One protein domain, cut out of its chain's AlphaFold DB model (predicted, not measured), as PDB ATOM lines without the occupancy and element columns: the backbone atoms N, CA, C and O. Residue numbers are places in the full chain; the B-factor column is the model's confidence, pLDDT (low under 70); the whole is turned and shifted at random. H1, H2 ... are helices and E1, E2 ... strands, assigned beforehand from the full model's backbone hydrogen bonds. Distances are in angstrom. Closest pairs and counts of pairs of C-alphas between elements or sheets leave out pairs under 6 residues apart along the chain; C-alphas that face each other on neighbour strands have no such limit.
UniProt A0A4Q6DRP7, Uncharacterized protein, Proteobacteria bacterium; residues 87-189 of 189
ATOM      1  N   ASN A  87      -0.119  66.170 -38.060       54.88
ATOM      2  CA  ASN A  87       0.860  65.462 -38.901       54.88
ATOM      3  C   ASN A  87       2.231  65.069 -38.309       54.88
ATOM      4  O   ASN A  87       2.782  64.076 -38.782       54.88
ATOM      5  N   GLU A  88       2.775  65.766 -37.312       56.28
ATOM      6  CA  GLU A  88       4.077  65.406 -36.708       56.28
ATOM      7  C   GLU A  88       3.999  64.070 -35.944       56.28
ATOM      8  O   GLU A  88       4.845  63.196 -36.147       56.28
ATOM      9  N   ASP A  89       2.899  63.831 -35.219       55.34
ATOM     10  CA  ASP A  89       2.662  62.576 -34.493       55.34
ATOM     11  C   ASP A  89       2.723  61.358 -35.435       55.34
ATOM     12  O   ASP A  89       3.219  60.306 -35.062       55.34
ATOM     13  N   PHE A  90       2.321  61.475 -36.707       56.72
ATOM     14  CA  PHE A  90       2.362  60.342 -37.646       56.72
ATOM     15  C   PHE A  90       3.771  59.886 -38.016       56.72
ATOM     16  O   PHE A  90       3.958  58.704 -38.310       56.72
ATOM     17  N   ARG A  91       4.752  60.793 -38.029       58.06
ATOM     18  CA  ARG A  91       6.151  60.421 -38.277       58.06
ATOM     19  C   ARG A  91       6.750  59.716 -37.071       58.06
ATOM     20  O   ARG A  91       7.465  58.737 -37.253       58.06
ATOM     21  N   GLU A  92       6.400  60.151 -35.868       57.47
ATOM     22  CA  GLU A  92       6.829  59.508 -34.625       57.47
ATOM     23  C   GLU A  92       6.137  58.145 -34.427       57.47
ATOM     24  O   GLU A  92       6.768  57.154 -34.066       57.47
ATOM     25  N   LEU A  93       4.852  58.039 -34.787       56.84
ATOM     26  CA  LEU A  93       4.109  56.776 -34.831       56.84
ATOM     27  C   LEU A  93       4.695  55.788 -35.860       56.84
ATOM     28  O   LEU A  93       4.695  54.590 -35.586       56.84
ATOM     29  N   ALA A  94       5.198  56.271 -37.004       56.25
ATOM     30  CA  ALA A  94       5.870  55.454 -38.020       56.25
ATOM     31  C   ALA A  94       7.307  55.070 -37.622       56.25
ATOM     32  O   ALA A  94       7.747  53.966 -37.918       56.25
ATOM     33  N   ALA A  95       8.032  55.932 -36.903       57.78
ATOM     34  CA  ALA A  95       9.320  55.565 -36.306       57.78
ATOM     35  C   ALA A  95       9.152  54.438 -35.267       57.78
ATOM     36  O   ALA A  95       9.974  53.529 -35.175       57.78
ATOM     37  N   ILE A  96       8.016  54.432 -34.568       56.72
ATOM     38  CA  ILE A  96       7.616  53.378 -33.631       56.72
ATOM     39  C   ILE A  96       7.312  52.037 -34.328       56.72
ATOM     40  O   ILE A  96       7.525  50.994 -33.708       56.72
ATOM     41  N   GLU A  97       6.942  52.021 -35.618       55.03
ATOM     42  CA  GLU A  97       6.873  50.775 -36.411       55.03
ATOM     43  C   GLU A  97       8.241  50.063 -36.514       55.03
ATOM     44  O   GLU A  97       8.283  48.882 -36.849       55.03
ATOM     45  N   GLY A  98       9.352  50.746 -36.204       52.09
ATOM     46  CA  GLY A  98      10.691  50.155 -36.153       52.09
ATOM     47  C   GLY A  98      11.203  49.793 -34.753       52.09
ATOM     48  O   GLY A  98      12.100  48.961 -34.649       52.09
ATOM     49  N   GLU A  99      10.668  50.393 -33.683       47.91
ATOM     50  CA  GLU A  99      11.333  50.394 -32.363       47.91
ATOM     51  C   GLU A  99      10.526  49.722 -31.239       47.91
ATOM     52  O   GLU A  99      11.085  49.291 -30.227       47.91
ATOM     53  N   VAL A 100       9.209  49.559 -31.395       50.22
ATOM     54  CA  VAL A 100       8.374  49.008 -30.322       50.22
ATOM     55  C   VAL A 100       8.374  47.475 -30.365       50.22
ATOM     56  O   VAL A 100       7.665  46.847 -31.141       50.22
ATOM     57  N   LEU A 101       9.148  46.886 -29.445       48.66
ATOM     58  CA  LEU A 101       9.057  45.497 -28.956       48.66
ATOM     59  C   LEU A 101       9.788  44.390 -29.736       48.66
ATOM     60  O   LEU A 101       9.340  43.250 -29.685       48.66
ATOM     61  N   GLY A 102      10.930  44.664 -30.383       52.59
ATOM     62  CA  GLY A 102      11.936  43.636 -30.743       52.59
ATOM     63  C   GLY A 102      11.457  42.450 -31.603       52.59
ATOM     64  O   GLY A 102      12.188  41.479 -31.787       52.59
ATOM     65  N   GLY A 103      10.235  42.525 -32.121       62.97
ATOM     66  CA  GLY A 103       9.558  41.527 -32.927       62.97
ATOM     67  C   GLY A 103       9.025  42.188 -34.187       62.97
ATOM     68  O   GLY A 103       8.807  43.397 -34.232       62.97
ATOM     69  N   LYS A 104       8.843  41.391 -35.238       74.69
ATOM     70  CA  LYS A 104       8.325  41.873 -36.517       74.69
ATOM     71  C   LYS A 104       6.903  42.409 -36.307       74.69
ATOM     72  O   LYS A 104       5.994  41.632 -36.030       74.69
ATOM     73  N   ILE A 105       6.728  43.727 -36.400       78.44
ATOM     74  CA  ILE A 105       5.408  44.363 -36.393       78.44
ATOM     75  C   ILE A 105       4.742  44.050 -37.734       78.44
ATOM     76  O   ILE A 105       5.312  44.323 -38.789       78.44
ATOM     77  N   ALA A 106       3.555  43.449 -37.690       88.06
ATOM     78  CA  ALA A 106       2.811  43.081 -38.885       88.06
ATOM     79  C   ALA A 106       1.836  44.200 -39.264       88.06
ATOM     80  O   ALA A 106       1.085  44.702 -38.426       88.06
ATOM     81  N   ASN A 107       1.806  44.588 -40.537       91.38
ATOM     82  CA  ASN A 107       0.807  45.537 -41.009       91.38
ATOM     83  C   ASN A 107      -0.512  44.806 -41.299       91.38
ATOM     84  O   ASN A 107      -0.522  43.812 -42.029       91.38
ATOM     85  N   ALA A 108      -1.643  45.322 -40.805       93.06
ATOM     86  CA  ALA A 108      -2.963  44.733 -41.053       93.06
ATOM     87  C   ALA A 108      -3.228  44.495 -42.553       93.06
ATOM     88  O   ALA A 108      -3.751  43.450 -42.944       93.06
ATOM     89  N   LYS A 109      -2.782  45.414 -43.419       92.06
ATOM     90  CA  LYS A 109      -2.945  45.290 -44.870       92.06
ATOM     91  C   LYS A 109      -2.105  44.160 -45.470       92.06
ATOM     92  O   LYS A 109      -2.552  43.501 -46.404       92.06
ATOM     93  N   GLU A 110      -0.902  43.926 -44.951       90.56
ATOM     94  CA  GLU A 110      -0.028  42.831 -45.397       90.56
ATOM     95  C   GLU A 110      -0.601  41.471 -44.999       90.56
ATOM     96  O   GLU A 110      -0.544  40.515 -45.779       90.56
ATOM     97  N   LEU A 111      -1.247  41.414 -43.833       90.50
ATOM     98  CA  LEU A 111      -1.999  40.257 -43.355       90.50
ATOM     99  C   LEU A 111      -3.294  40.006 -44.147       90.50
ATOM    100  O   LEU A 111      -3.886  38.936 -44.014       90.50
ATOM    101  N   GLY A 112      -3.704  40.941 -45.011       92.00
ATOM    102  CA  GLY A 112      -4.952  40.858 -45.771       92.00
ATOM    103  C   GLY A 112      -6.193  41.164 -44.933       92.00
ATOM    104  O   GLY A 112      -7.290  40.758 -45.306       92.00
ATOM    105  N   ILE A 113      -6.026  41.856 -43.804       94.00
ATOM    106  CA  ILE A 113      -7.130  42.318 -42.965       94.00
ATOM    107  C   ILE A 113      -7.697  43.581 -43.611       94.00
ATOM    108  O   ILE A 113      -6.996  44.592 -43.728       94.00
ATOM    109  N   ASP A 114      -8.956  43.520 -44.044       93.69
ATOM    110  CA  ASP A 114      -9.670  44.705 -44.516       93.69
ATOM    111  C   ASP A 114     -10.236  45.480 -43.325       93.69
ATOM    112  O   ASP A 114     -10.775  44.907 -42.381       93.69
ATOM    113  N   VAL A 115     -10.073  46.798 -43.352       94.56
ATOM    114  CA  VAL A 115     -10.413  47.671 -42.230       94.56
ATOM    115  C   VAL A 115     -11.345  48.755 -42.733       94.56
ATOM    116  O   VAL A 115     -10.959  49.651 -43.490       94.56
ATOM    117  N   HIS A 116     -12.590  48.710 -42.272       94.94
ATOM    118  CA  HIS A 116     -13.579  49.707 -42.640       94.94
ATOM    119  C   HIS A 116     -13.381  51.005 -41.858       94.94
ATOM    120  O   HIS A 116     -13.491  51.059 -40.636       94.94
ATOM    121  N   TYR A 117     -13.139  52.094 -42.589       96.19
ATOM    122  CA  TYR A 117     -13.044  53.428 -42.004       96.19
ATOM    123  C   TYR A 117     -14.415  53.895 -41.485       96.19
ATOM    124  O   TYR A 117     -15.341  54.025 -42.297       96.19
ATOM    125  N   PRO A 118     -14.564  54.243 -40.193       97.12
ATOM    126  CA  PRO A 118     -15.838  54.723 -39.669       97.12
ATOM    127  C   PRO A 118     -16.311  55.997 -40.378       97.12
ATOM    128  O   PRO A 118     -15.570  56.977 -40.502       97.12
ATOM    129  N   LEU A 119     -17.577  56.017 -40.808       96.25
ATOM    130  CA  LEU A 119     -18.145  57.141 -41.563       96.25
ATOM    131  C   LEU A 119     -18.060  58.468 -40.791       96.25
ATOM    132  O   LEU A 119     -17.762  59.505 -41.381       96.25
ATOM    133  N   LEU A 120     -18.305  58.443 -39.477       95.69
ATOM    134  CA  LEU A 120     -18.212  59.635 -38.631       95.69
ATOM    135  C   LEU A 120     -16.769  60.126 -38.498       95.69
ATOM    136  O   LEU A 120     -16.531  61.311 -38.689       95.69
ATOM    137  N   SER A 121     -15.807  59.229 -38.267       96.44
ATOM    138  CA  SER A 121     -14.381  59.581 -38.227       96.44
ATOM    139  C   SER A 121     -13.918  60.223 -39.528       96.44
ATOM    140  O   SER A 121     -13.236  61.244 -39.509       96.44
ATOM    141  N   ARG A 122     -14.391  59.702 -40.669       95.56
ATOM    142  CA  ARG A 122     -14.148  60.304 -41.982       95.56
ATOM    143  C   ARG A 122     -14.711  61.723 -42.085       95.56
ATOM    144  O   ARG A 122     -14.026  62.607 -42.581       95.56
ATOM    145  N   ARG A 123     -15.938  61.955 -41.604       95.81
ATOM    146  CA  ARG A 123     -16.569  63.291 -41.601       95.81
ATOM    147  C   ARG A 123     -15.857  64.284 -40.684       95.81
ATOM    148  O   ARG A 123     -15.809  65.463 -41.011       95.81
ATOM    149  N   TYR A 124     -15.322  63.815 -39.559       94.81
ATOM    150  CA  TYR A 124     -14.590  64.642 -38.598       94.81
ATOM    151  C   TYR A 124     -13.103  64.818 -38.936       94.81
ATOM    152  O   TYR A 124     -12.417  65.563 -38.243       94.81
ATOM    153  N   GLY A 125     -12.601  64.176 -39.994       95.38
ATOM    154  CA  GLY A 125     -11.197  64.291 -40.384       95.38
ATOM    155  C   GLY A 125     -10.230  63.529 -39.471       95.38
ATOM    156  O   GLY A 125      -9.032  63.795 -39.511       95.38
ATOM    157  N   GLU A 126     -10.730  62.612 -38.639       94.19
ATOM    158  CA  GLU A 126      -9.914  61.838 -37.696       94.19
ATOM    159  C   GLU A 126      -9.024  60.886 -38.470       94.19
ATOM    160  O   GLU A 126      -9.538  60.183 -39.332       94.19
ATOM    161  N   GLN A 127      -7.735  60.839 -38.156       94.94
ATOM    162  CA  GLN A 127      -6.745  59.938 -38.745       94.94
ATOM    163  C   GLN A 127      -5.869  59.404 -37.619       94.94
ATOM    164  O   GLN A 127      -5.703  60.077 -36.604       94.94
ATOM    165  N   GLY A 128      -5.253  58.240 -37.797       93.81
ATOM    166  CA  GLY A 128      -4.409  57.701 -36.741       93.81
ATOM    167  C   GLY A 128      -3.774  56.357 -37.039       93.81
ATOM    168  O   GLY A 128      -4.013  55.739 -38.079       93.81
ATOM    169  N   LEU A 129      -2.958  55.912 -36.090       94.00
ATOM    170  CA  LEU A 129      -2.402  54.569 -36.039       94.00
ATOM    171  C   LEU A 129      -2.901  53.889 -34.764       94.00
ATOM    172  O   LEU A 129      -2.857  54.481 -33.686       94.00
ATOM    173  N   VAL A 130      -3.375  52.657 -34.905       95.12
ATOM    174  CA  VAL A 130      -3.807  51.804 -33.794       95.12
ATOM    175  C   VAL A 130      -2.933  50.557 -33.794       95.12
ATOM    176  O   VAL A 130      -2.735  49.948 -34.844       95.12
ATOM    177  N   VAL A 131      -2.391  50.183 -32.637       94.69
ATOM    178  CA  VAL A 131      -1.602  48.953 -32.476       94.69
ATOM    179  C   VAL A 131      -2.356  48.003 -31.568       94.69
ATOM    180  O   VAL A 131      -2.638  48.329 -30.412       94.69
ATOM    181  N   LEU A 132      -2.656  46.821 -32.095       94.88
ATOM    182  CA  LEU A 132      -3.288  45.742 -31.349       94.88
ATOM    183  C   LEU A 132      -2.307  44.590 -31.181       94.88
ATOM    184  O   LEU A 132      -1.639  44.186 -32.127       94.88
ATOM    185  N   LYS A 133      -2.256  44.025 -29.982       92.75
ATOM    186  CA  LYS A 133      -1.564  42.772 -29.695       92.75
ATOM    187  C   LYS A 133      -2.587  41.671 -29.475       92.75
ATOM    188  O   LYS A 133      -3.656  41.910 -28.915       92.75
ATOM    189  N   ILE A 134      -2.253  40.460 -29.897       91.94
ATOM    190  CA  ILE A 134      -3.081  39.280 -29.661       91.94
ATOM    191  C   ILE A 134      -2.398  38.440 -28.590       91.94
ATOM    192  O   ILE A 134      -1.249  38.035 -28.749       91.94
ATOM    193  N   ASP A 135      -3.109  38.190 -27.498       90.44
ATOM    194  CA  ASP A 135      -2.744  37.185 -26.507       90.44
ATOM    195  C   ASP A 135      -3.515  35.899 -26.824       90.44
ATOM    196  O   ASP A 135      -4.744  35.913 -26.931       90.44
ATOM    197  N   ILE A 136      -2.792  34.799 -27.026       87.31
ATOM    198  CA  ILE A 136      -3.351  33.519 -27.470       87.31
ATOM    199  C   ILE A 136      -3.191  32.516 -26.336       87.31
ATOM    200  O   ILE A 136      -2.076  32.211 -25.911       87.31
ATOM    201  N   LYS A 137      -4.311  31.962 -25.870       86.56
ATOM    202  CA  LYS A 137      -4.347  30.925 -24.834       86.56
ATOM    203  C   LYS A 137      -5.136  29.728 -25.350       86.56
ATOM    204  O   LYS A 137      -6.336  29.604 -25.140       86.56
ATOM    205  N   GLY A 138      -4.438  28.835 -26.049       84.44
ATOM    206  CA  GLY A 138      -5.064  27.683 -26.697       84.44
ATOM    207  C   GLY A 138      -5.936  28.119 -27.876       84.44
ATOM    208  O   GLY A 138      -5.414  28.638 -28.859       84.44
ATOM    209  N   PHE A 139      -7.248  27.893 -27.779       78.56
ATOM    210  CA  PHE A 139      -8.219  28.310 -28.800       78.56
ATOM    211  C   PHE A 139      -8.807  29.701 -28.552       78.56
ATOM    212  O   PHE A 139      -9.427  30.258 -29.460       78.56
ATOM    213  N   ASP A 140      -8.584  30.259 -27.363       85.38
ATOM    214  CA  ASP A 140      -9.074  31.579 -26.998       85.38
ATOM    215  C   ASP A 140      -8.051  32.644 -27.386       85.38
ATOM    216  O   ASP A 140      -6.842  32.506 -27.163       85.38
ATOM    217  N   PHE A 141      -8.550  33.736 -27.956       87.94
ATOM    218  CA  PHE A 141      -7.766  34.902 -28.334       87.94
ATOM    219  C   PHE A 141      -8.315  36.133 -27.625       87.94
ATOM    220  O   PHE A 141      -9.520  36.380 -27.598       87.94
ATOM    221  N   LYS A 142      -7.408  36.924 -27.058       90.44
ATOM    222  CA  LYS A 142      -7.716  38.212 -26.452       90.44
ATOM    223  C   LYS A 142      -6.950  39.300 -27.184       90.44
ATOM    224  O   LYS A 142      -5.728  39.260 -27.270       90.44
ATOM    225  N   THR A 143      -7.670  40.293 -27.684       92.50
ATOM    226  CA  THR A 143      -7.071  41.485 -28.284       92.50
ATOM    227  C   THR A 143      -6.767  42.512 -27.199       92.50
ATOM    228  O   THR A 143      -7.634  42.843 -26.390       92.50
ATOM    229  N   VAL A 144      -5.542  43.027 -27.184       93.88
ATOM    230  CA  VAL A 144      -5.073  44.066 -26.265       93.88
ATOM    231  C   VAL A 144      -4.695  45.294 -27.083       93.88
ATOM    232  O   VAL A 144      -3.934  45.197 -28.044       93.88
ATOM    233  N   LEU A 145      -5.245  46.449 -26.717       94.81
ATOM    234  CA  LEU A 145      -4.883  47.729 -27.315       94.81
ATOM    235  C   LEU A 145      -3.566  48.205 -26.696       94.81
ATOM    236  O   LEU A 145      -3.542  48.601 -25.535       94.81
ATOM    237  N   GLU A 146      -2.484  48.142 -27.465       93.75
ATOM    238  CA  GLU A 146      -1.158  48.611 -27.036       93.75
ATOM    239  C   GLU A 146      -1.013  50.115 -27.276       93.75
ATOM    240  O   GLU A 146      -0.446  50.839 -26.460       93.75
ATOM    241  N   LYS A 147      -1.543  50.602 -28.404       93.00
ATOM    242  CA  LYS A 147      -1.434  52.008 -28.785       93.00
ATOM    243  C   LYS A 147      -2.688  52.503 -29.482       93.00
ATOM    244  O   LYS A 147      -3.173  51.866 -30.414       93.00
ATOM    245  N   SER A 148      -3.149  53.672 -29.053       94.31
ATOM    246  CA  SER A 148      -4.275  54.401 -29.633       94.31
ATOM    247  C   SER A 148      -3.802  55.730 -30.216       94.31
ATOM    248  O   SER A 148      -2.832  56.325 -29.747       94.31
ATOM    249  N   SER A 149      -4.537  56.206 -31.216       90.56
ATOM    250  CA  SER A 149      -4.400  57.560 -31.769       90.56
ATOM    251  C   SER A 149      -5.244  58.605 -31.030       90.56
ATOM    252  O   SER A 149      -5.275  59.765 -31.429       90.56
ATOM    253  N   GLY A 150      -5.948  58.205 -29.965       94.00
ATOM    254  CA  GLY A 150      -6.862  59.062 -29.208       94.00
ATOM    255  C   GLY A 150      -8.285  59.111 -29.772       94.00
ATOM    256  O   GLY A 150      -9.128  59.831 -29.240       94.00
ATOM    257  N   PHE A 151      -8.577  58.336 -30.821       95.62
ATOM    258  CA  PHE A 151      -9.900  58.251 -31.435       95.62
ATOM    259  C   PHE A 151     -10.524  56.874 -31.195       95.62
ATOM    260  O   PHE A 151     -10.288  55.935 -31.952       95.62
ATOM    261  N   GLU A 152     -11.402  56.778 -30.193       96.31
ATOM    262  CA  GLU A 152     -12.087  55.532 -29.799       96.31
ATOM    263  C   GLU A 152     -12.756  54.812 -30.983       96.31
ATOM    264  O   GLU A 152     -12.731  53.590 -31.088       96.31
ATOM    265  N   ARG A 153     -13.310  55.567 -31.939       96.50
ATOM    266  CA  ARG A 153     -13.917  55.006 -33.157       96.50
ATOM    267  C   ARG A 153     -12.925  54.231 -34.022       96.50
ATOM    268  O   ARG A 153     -13.304  53.219 -34.605       96.50
ATOM    269  N   LEU A 154     -11.692  54.722 -34.142       97.19
ATOM    270  CA  LEU A 154     -10.642  54.055 -34.910       97.19
ATOM    271  C   LEU A 154     -10.147  52.815 -34.161       97.19
ATOM    272  O   LEU A 154      -9.941  51.775 -34.783       97.19
ATOM    273  N   ASP A 155     -10.042  52.903 -32.833       97.31
ATOM    274  CA  ASP A 155      -9.657  51.775 -31.981       97.31
ATOM    275  C   ASP A 155     -10.674  50.630 -32.086       97.31
ATOM    276  O   ASP A 155     -10.300  49.483 -32.337       97.31
ATOM    277  N   LEU A 156     -11.969  50.946 -31.979       97.25
ATOM    278  CA  LEU A 156     -13.052  49.979 -32.162       97.25
ATOM    279  C   LEU A 156     -13.033  49.381 -33.572       97.25
ATOM    280  O   LEU A 156     -13.142  48.168 -33.719       97.25
ATOM    281  N   ALA A 157     -12.858  50.201 -34.611       97.62
ATOM    282  CA  ALA A 157     -12.795  49.714 -35.990       97.62
ATOM    283  C   ALA A 157     -11.640  48.724 -36.209       97.62
ATOM    284  O   ALA A 157     -11.827  47.704 -36.870       97.62
ATOM    285  N   ALA A 158     -10.470  48.993 -35.624       97.69
ATOM    286  CA  ALA A 158      -9.337  48.076 -35.659       97.69
ATOM    287  C   ALA A 158      -9.643  46.758 -34.927       97.69
ATOM    288  O   ALA A 158      -9.362  45.682 -35.455       97.69
ATOM    289  N   GLN A 159     -10.256  46.825 -33.739       96.75
ATOM    290  CA  GLN A 159     -10.623  45.634 -32.963       96.75
ATOM    291  C   GLN A 159     -11.646  44.763 -33.698       96.75
ATOM    292  O   GLN A 159     -11.471  43.548 -33.765       96.75
ATOM    293  N   TYR A 160     -12.675  45.374 -34.292       96.62
ATOM    294  CA  TYR A 160     -13.676  44.657 -35.084       96.62
ATOM    295  C   TYR A 160     -13.060  43.984 -36.309       96.62
ATOM    296  O   TYR A 160     -13.280  42.791 -36.509       96.62
ATOM    297  N   ALA A 161     -12.246  44.708 -37.082       96.75
ATOM    298  CA  ALA A 161     -11.570  44.150 -38.252       96.75
ATOM    299  C   ALA A 161     -10.672  42.959 -37.876       96.75
ATOM    300  O   ALA A 161     -10.645  41.940 -38.567       96.75
ATOM    301  N   LEU A 162      -9.970  43.055 -36.742       95.44
ATOM    302  CA  LEU A 162      -9.142  41.961 -36.252       95.44
ATOM    303  C   LEU A 162      -9.973  40.751 -35.808       95.44
ATOM    304  O   LEU A 162      -9.631  39.620 -36.141       95.44
ATOM    305  N   ALA A 163     -11.066  40.973 -35.076       93.81
ATOM    306  CA  ALA A 163     -11.955  39.903 -34.629       93.81
ATOM    307  C   ALA A 163     -12.625  39.178 -35.812       93.81
ATOM    308  O   ALA A 163     -12.740  37.948 -35.810       93.81
ATOM    309  N   GLU A 164     -13.017  39.920 -36.847       94.62
ATOM    310  CA  GLU A 164     -13.568  39.363 -38.082       94.62
ATOM    311  C   GLU A 164     -12.519  38.525 -38.823       94.62
ATOM    312  O   GLU A 164     -12.776  37.369 -39.160       94.62
ATOM    313  N   ALA A 165     -11.297  39.042 -38.979       93.75
ATOM    314  CA  ALA A 165     -10.209  38.297 -39.602       93.75
ATOM    315  C   ALA A 165      -9.837  37.027 -38.818       93.75
ATOM    316  O   ALA A 165      -9.575  35.986 -39.415       93.75
ATOM    317  N   LEU A 166      -9.871  37.073 -37.484       91.81
ATOM    318  CA  LEU A 166      -9.667  35.896 -36.636       91.81
ATOM    319  C   LEU A 166     -10.826  34.893 -36.720       91.81
ATOM    320  O   LEU A 166     -10.647  33.737 -36.338       91.81
ATOM    321  N   SER A 167     -12.004  35.281 -37.208       91.12
ATOM    322  CA  SER A 167     -13.133  34.357 -37.375       91.12
ATOM    323  C   SER A 167     -12.938  33.401 -38.558       91.12
ATOM    324  O   SER A 167     -13.412  32.267 -38.491       91.12
ATOM    325  N   ASP A 168     -12.184  33.796 -39.591       91.38
ATOM    326  CA  ASP A 168     -11.783  32.900 -40.685       91.38
ATOM    327  C   ASP A 168     -10.565  32.044 -40.268       91.38
ATOM    328  O   ASP A 168      -9.495  32.595 -39.991       91.38
ATOM    329  N   PRO A 169     -10.660  30.698 -40.261       89.12
ATOM    330  CA  PRO A 169      -9.542  29.816 -39.921       89.12
ATOM    331  C   PRO A 169      -8.270  30.043 -40.752       89.12
ATOM    332  O   PRO A 169      -7.163  29.875 -40.236       89.12
ATOM    333  N   LYS A 170      -8.402  30.423 -42.032       89.31
ATOM    334  CA  LYS A 170      -7.249  30.673 -42.912       89.31
ATOM    335  C   LYS A 170      -6.479  31.908 -42.463       89.31
ATOM    336  O   LYS A 170      -5.258  31.856 -42.318       89.31
ATOM    337  N   ASN A 171      -7.203  32.993 -42.201       89.50
ATOM    338  CA  ASN A 171      -6.621  34.244 -41.729       89.50
ATOM    339  C   ASN A 171      -6.110  34.095 -40.295       89.50
ATOM    340  O   ASN A 171      -5.001  34.532 -40.004       89.50
ATOM    341  N   ARG A 172      -6.843  33.387 -39.427       89.06
ATOM    342  CA  ARG A 172      -6.426  33.089 -38.053       89.06
ATOM    343  C   ARG A 172      -5.042  32.451 -37.999       89.06
ATOM    344  O   ARG A 172      -4.174  32.969 -37.310       89.06
ATOM    345  N   ASN A 173      -4.811  31.367 -38.739       87.06
ATOM    346  CA  ASN A 173      -3.515  30.678 -38.714       87.06
ATOM    347  C   ASN A 173      -2.368  31.583 -39.178       87.06
ATOM    348  O   ASN A 173      -1.275  31.531 -38.620       87.06
ATOM    349  N   ARG A 174      -2.630  32.440 -40.170       88.12
ATOM    350  CA  ARG A 174      -1.656  33.411 -40.671       88.12
ATOM    351  C   ARG A 174      -1.339  34.491 -39.636       88.12
ATOM    352  O   ARG A 174      -0.175  34.754 -39.372       88.12
ATOM    353  N   ILE A 175      -2.368  35.070 -39.026       87.00
ATOM    354  CA  ILE A 175      -2.242  36.115 -38.005       87.00
ATOM    355  C   ILE A 175      -1.503  35.584 -36.768       87.00
ATOM    356  O   ILE A 175      -0.629  36.254 -36.233       87.00
ATOM    357  N   ILE A 176      -1.816  34.359 -36.337       85.06
ATOM    358  CA  ILE A 176      -1.159  33.712 -35.192       85.06
ATOM    359  C   ILE A 176       0.314  33.403 -35.484       85.06
ATOM    360  O   ILE A 176       1.151  33.554 -34.598       85.06
ATOM    361  N   ALA A 177       0.644  32.976 -36.708       80.81
ATOM    362  CA  ALA A 177       2.031  32.723 -37.101       80.81
ATOM    363  C   ALA A 177       2.887  33.999 -37.066       80.81
ATOM    364  O   ALA A 177       4.084  33.939 -36.792       80.81
ATOM    365  N   GLU A 178       2.269  35.156 -37.301       76.50
ATOM    366  CA  GLU A 178       2.899  36.472 -37.233       76.50
ATOM    367  C   GLU A 178       2.672  37.137 -35.867       76.50
ATOM    368  O   GLU A 178       2.336  38.312 -35.822       76.50
ATOM    369  N   SER A 179       2.862  36.387 -34.769       65.75
ATOM    370  CA  SER A 179       2.510  36.660 -33.354       65.75
ATOM    371  C   SER A 179       2.980  37.988 -32.708       65.75
ATOM    372  O   SER A 179       3.049  38.091 -31.481       65.75
ATOM    373  N   GLY A 180       3.369  38.987 -33.489       85.12
ATOM    374  CA  GLY A 180       3.720  40.330 -33.063       85.12
ATOM    375  C   GLY A 180       2.527  41.292 -32.976       85.12
ATOM    376  O   GLY A 180       1.369  40.922 -33.193       85.12
ATOM    377  N   PRO A 181       2.808  42.556 -32.625       92.06
ATOM    378  CA  PRO A 181       1.832  43.633 -32.688       92.06
ATOM    379  C   PRO A 181       1.370  43.848 -34.133       92.06
ATOM    380  O   PRO A 181       2.183  43.830 -35.059       92.06
ATOM    381  N   ILE A 182       0.078  44.105 -34.308       93.44
ATOM    382  CA  ILE A 182      -0.543  44.394 -35.597       93.44
ATOM    383  C   ILE A 182      -0.874  45.879 -35.667       93.44
ATOM    384  O   ILE A 182      -1.589  46.407 -34.808       93.44
ATOM    385  N   THR A 183      -0.377  46.550 -36.702       94.56
ATOM    386  CA  THR A 183      -0.637  47.971 -36.941       94.56
ATOM    387  C   THR A 183      -1.810  48.177 -37.893       94.56
ATOM    388  O   THR A 183      -1.884  47.607 -38.982       94.56
ATOM    389  N   PHE A 184      -2.721  49.057 -37.489       95.50
ATOM    390  CA  PHE A 184      -3.865  49.518 -38.263       95.50
ATOM    391  C   PHE A 184      -3.675  50.999 -38.572       95.50
ATOM    392  O   PHE A 184      -3.630  51.837 -37.668       95.50
ATOM    393  N   ARG A 185      -3.557  51.333 -39.859       94.56
ATOM    394  CA  ARG A 185      -3.319  52.704 -40.316       94.56
ATOM    395  C   ARG A 185      -4.579  53.303 -40.931       94.56
ATOM    396  O   ARG A 185      -5.025  52.872 -41.993       94.56
ATOM    397  N   PHE A 186      -5.091  54.358 -40.308       95.38
ATOM    398  CA  PHE A 186      -6.242  55.126 -40.768       95.38
ATOM    399  C   PHE A 186      -5.770  56.459 -41.347       95.38
ATOM    400  O   PHE A 186      -5.429  57.385 -40.615       95.38
ATOM    401  N   VAL A 187      -5.745  56.545 -42.677       93.88
ATOM    402  CA  VAL A 187      -5.405  57.766 -43.420       93.88
ATOM    403  C   VAL A 187      -6.546  58.141 -44.356       93.88
ATOM    404  O   VAL A 187      -7.111  57.277 -45.032       93.88
ATOM    405  N   LEU A 188      -6.883  59.429 -44.400       92.25
ATOM    406  CA  LEU A 188      -7.816  59.959 -45.391       92.25
ATOM    407  C   LEU A 188      -7.052  60.213 -46.689       92.25
ATOM    408  O   LEU A 188      -5.941  60.742 -46.662       92.25
ATOM    409  N   ARG A 189      -7.635  59.781 -47.805       82.62
ATOM    410  CA  ARG A 189      -7.128  60.036 -49.155       82.62
ATOM    411  C   ARG A 189      -7.913  61.156 -49.810       82.62
ATOM    412  O   ARG A 189      -9.121  61.260 -49.495       82.62
TER     413      ARG A 189
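Overview. This is residues 87 to 189 of the 189 residues of an uncharacterized protein of Proteobacteria bacterium (UniProt A0A4Q6DRP7). A three-stranded sheet, E2 E1 E3, has the long helix H3 packed over one face and H1 over the other. H4 makes a corner with H3 and only grazes the sheet, while H2 is close to H3 near Arg 153. The 103 printed residues hold four named helices and three named strands, in the order H1 H2 E1 E2 H3 H4 E3; the class is mixed and the sheet antiparallel. The whole is compact, with a radius of gyration of the C-alphas of 13.4 A and spans of 39 by 30 by 20 A.

Along the chain. E1, residues 128 to 137, spans 29.3 A from (-4.409, 57.701, -36.741); E2, 140 to 147, spans 21.9 A; E3, 182 to 186, ends at (-6.242, 55.126, -40.768). H3, 152 to 167, spans 22.5 A, and H1, 88 to 99, 17.2 A from (4.077, 65.406, -36.708). H2 is 119 to 124 and H4 169 to 177.

Arrangement. E1 and E2 form a hairpin, with N 135 and O 142 2.8 A apart; between E1 and E3, N 130 and O 184 are 2.9 A apart. E2, H3, H4 and E3 make a split strand-helix-strand unit, two same-way strands with E1 between them, its crossover left-handed. H3 comes closest to E1 at C-alphas 155 and 130, 6.1 A. On the opposite face, H1 has a height over the sheet of 10.0 A. H3 and H4 touch only at the corner, C-alphas 166 and 172 being 4.5 A apart. H2 and H3 are close but not clearly touching, C-alphas 121 and 153 being 6.8 A apart. Every O i to N i+4 pair is within hydrogen-bond range in H2, H3 and H4, and 6 of 8 in H1.

Size, cuts and confidence. The C-alphas of Arg 123 and Gly 138 are farthest apart, 40.3 A. The printed part has no cut; the link H1 to H2 is long. Residues 87 to 103 and 179 have pLDDT under 70.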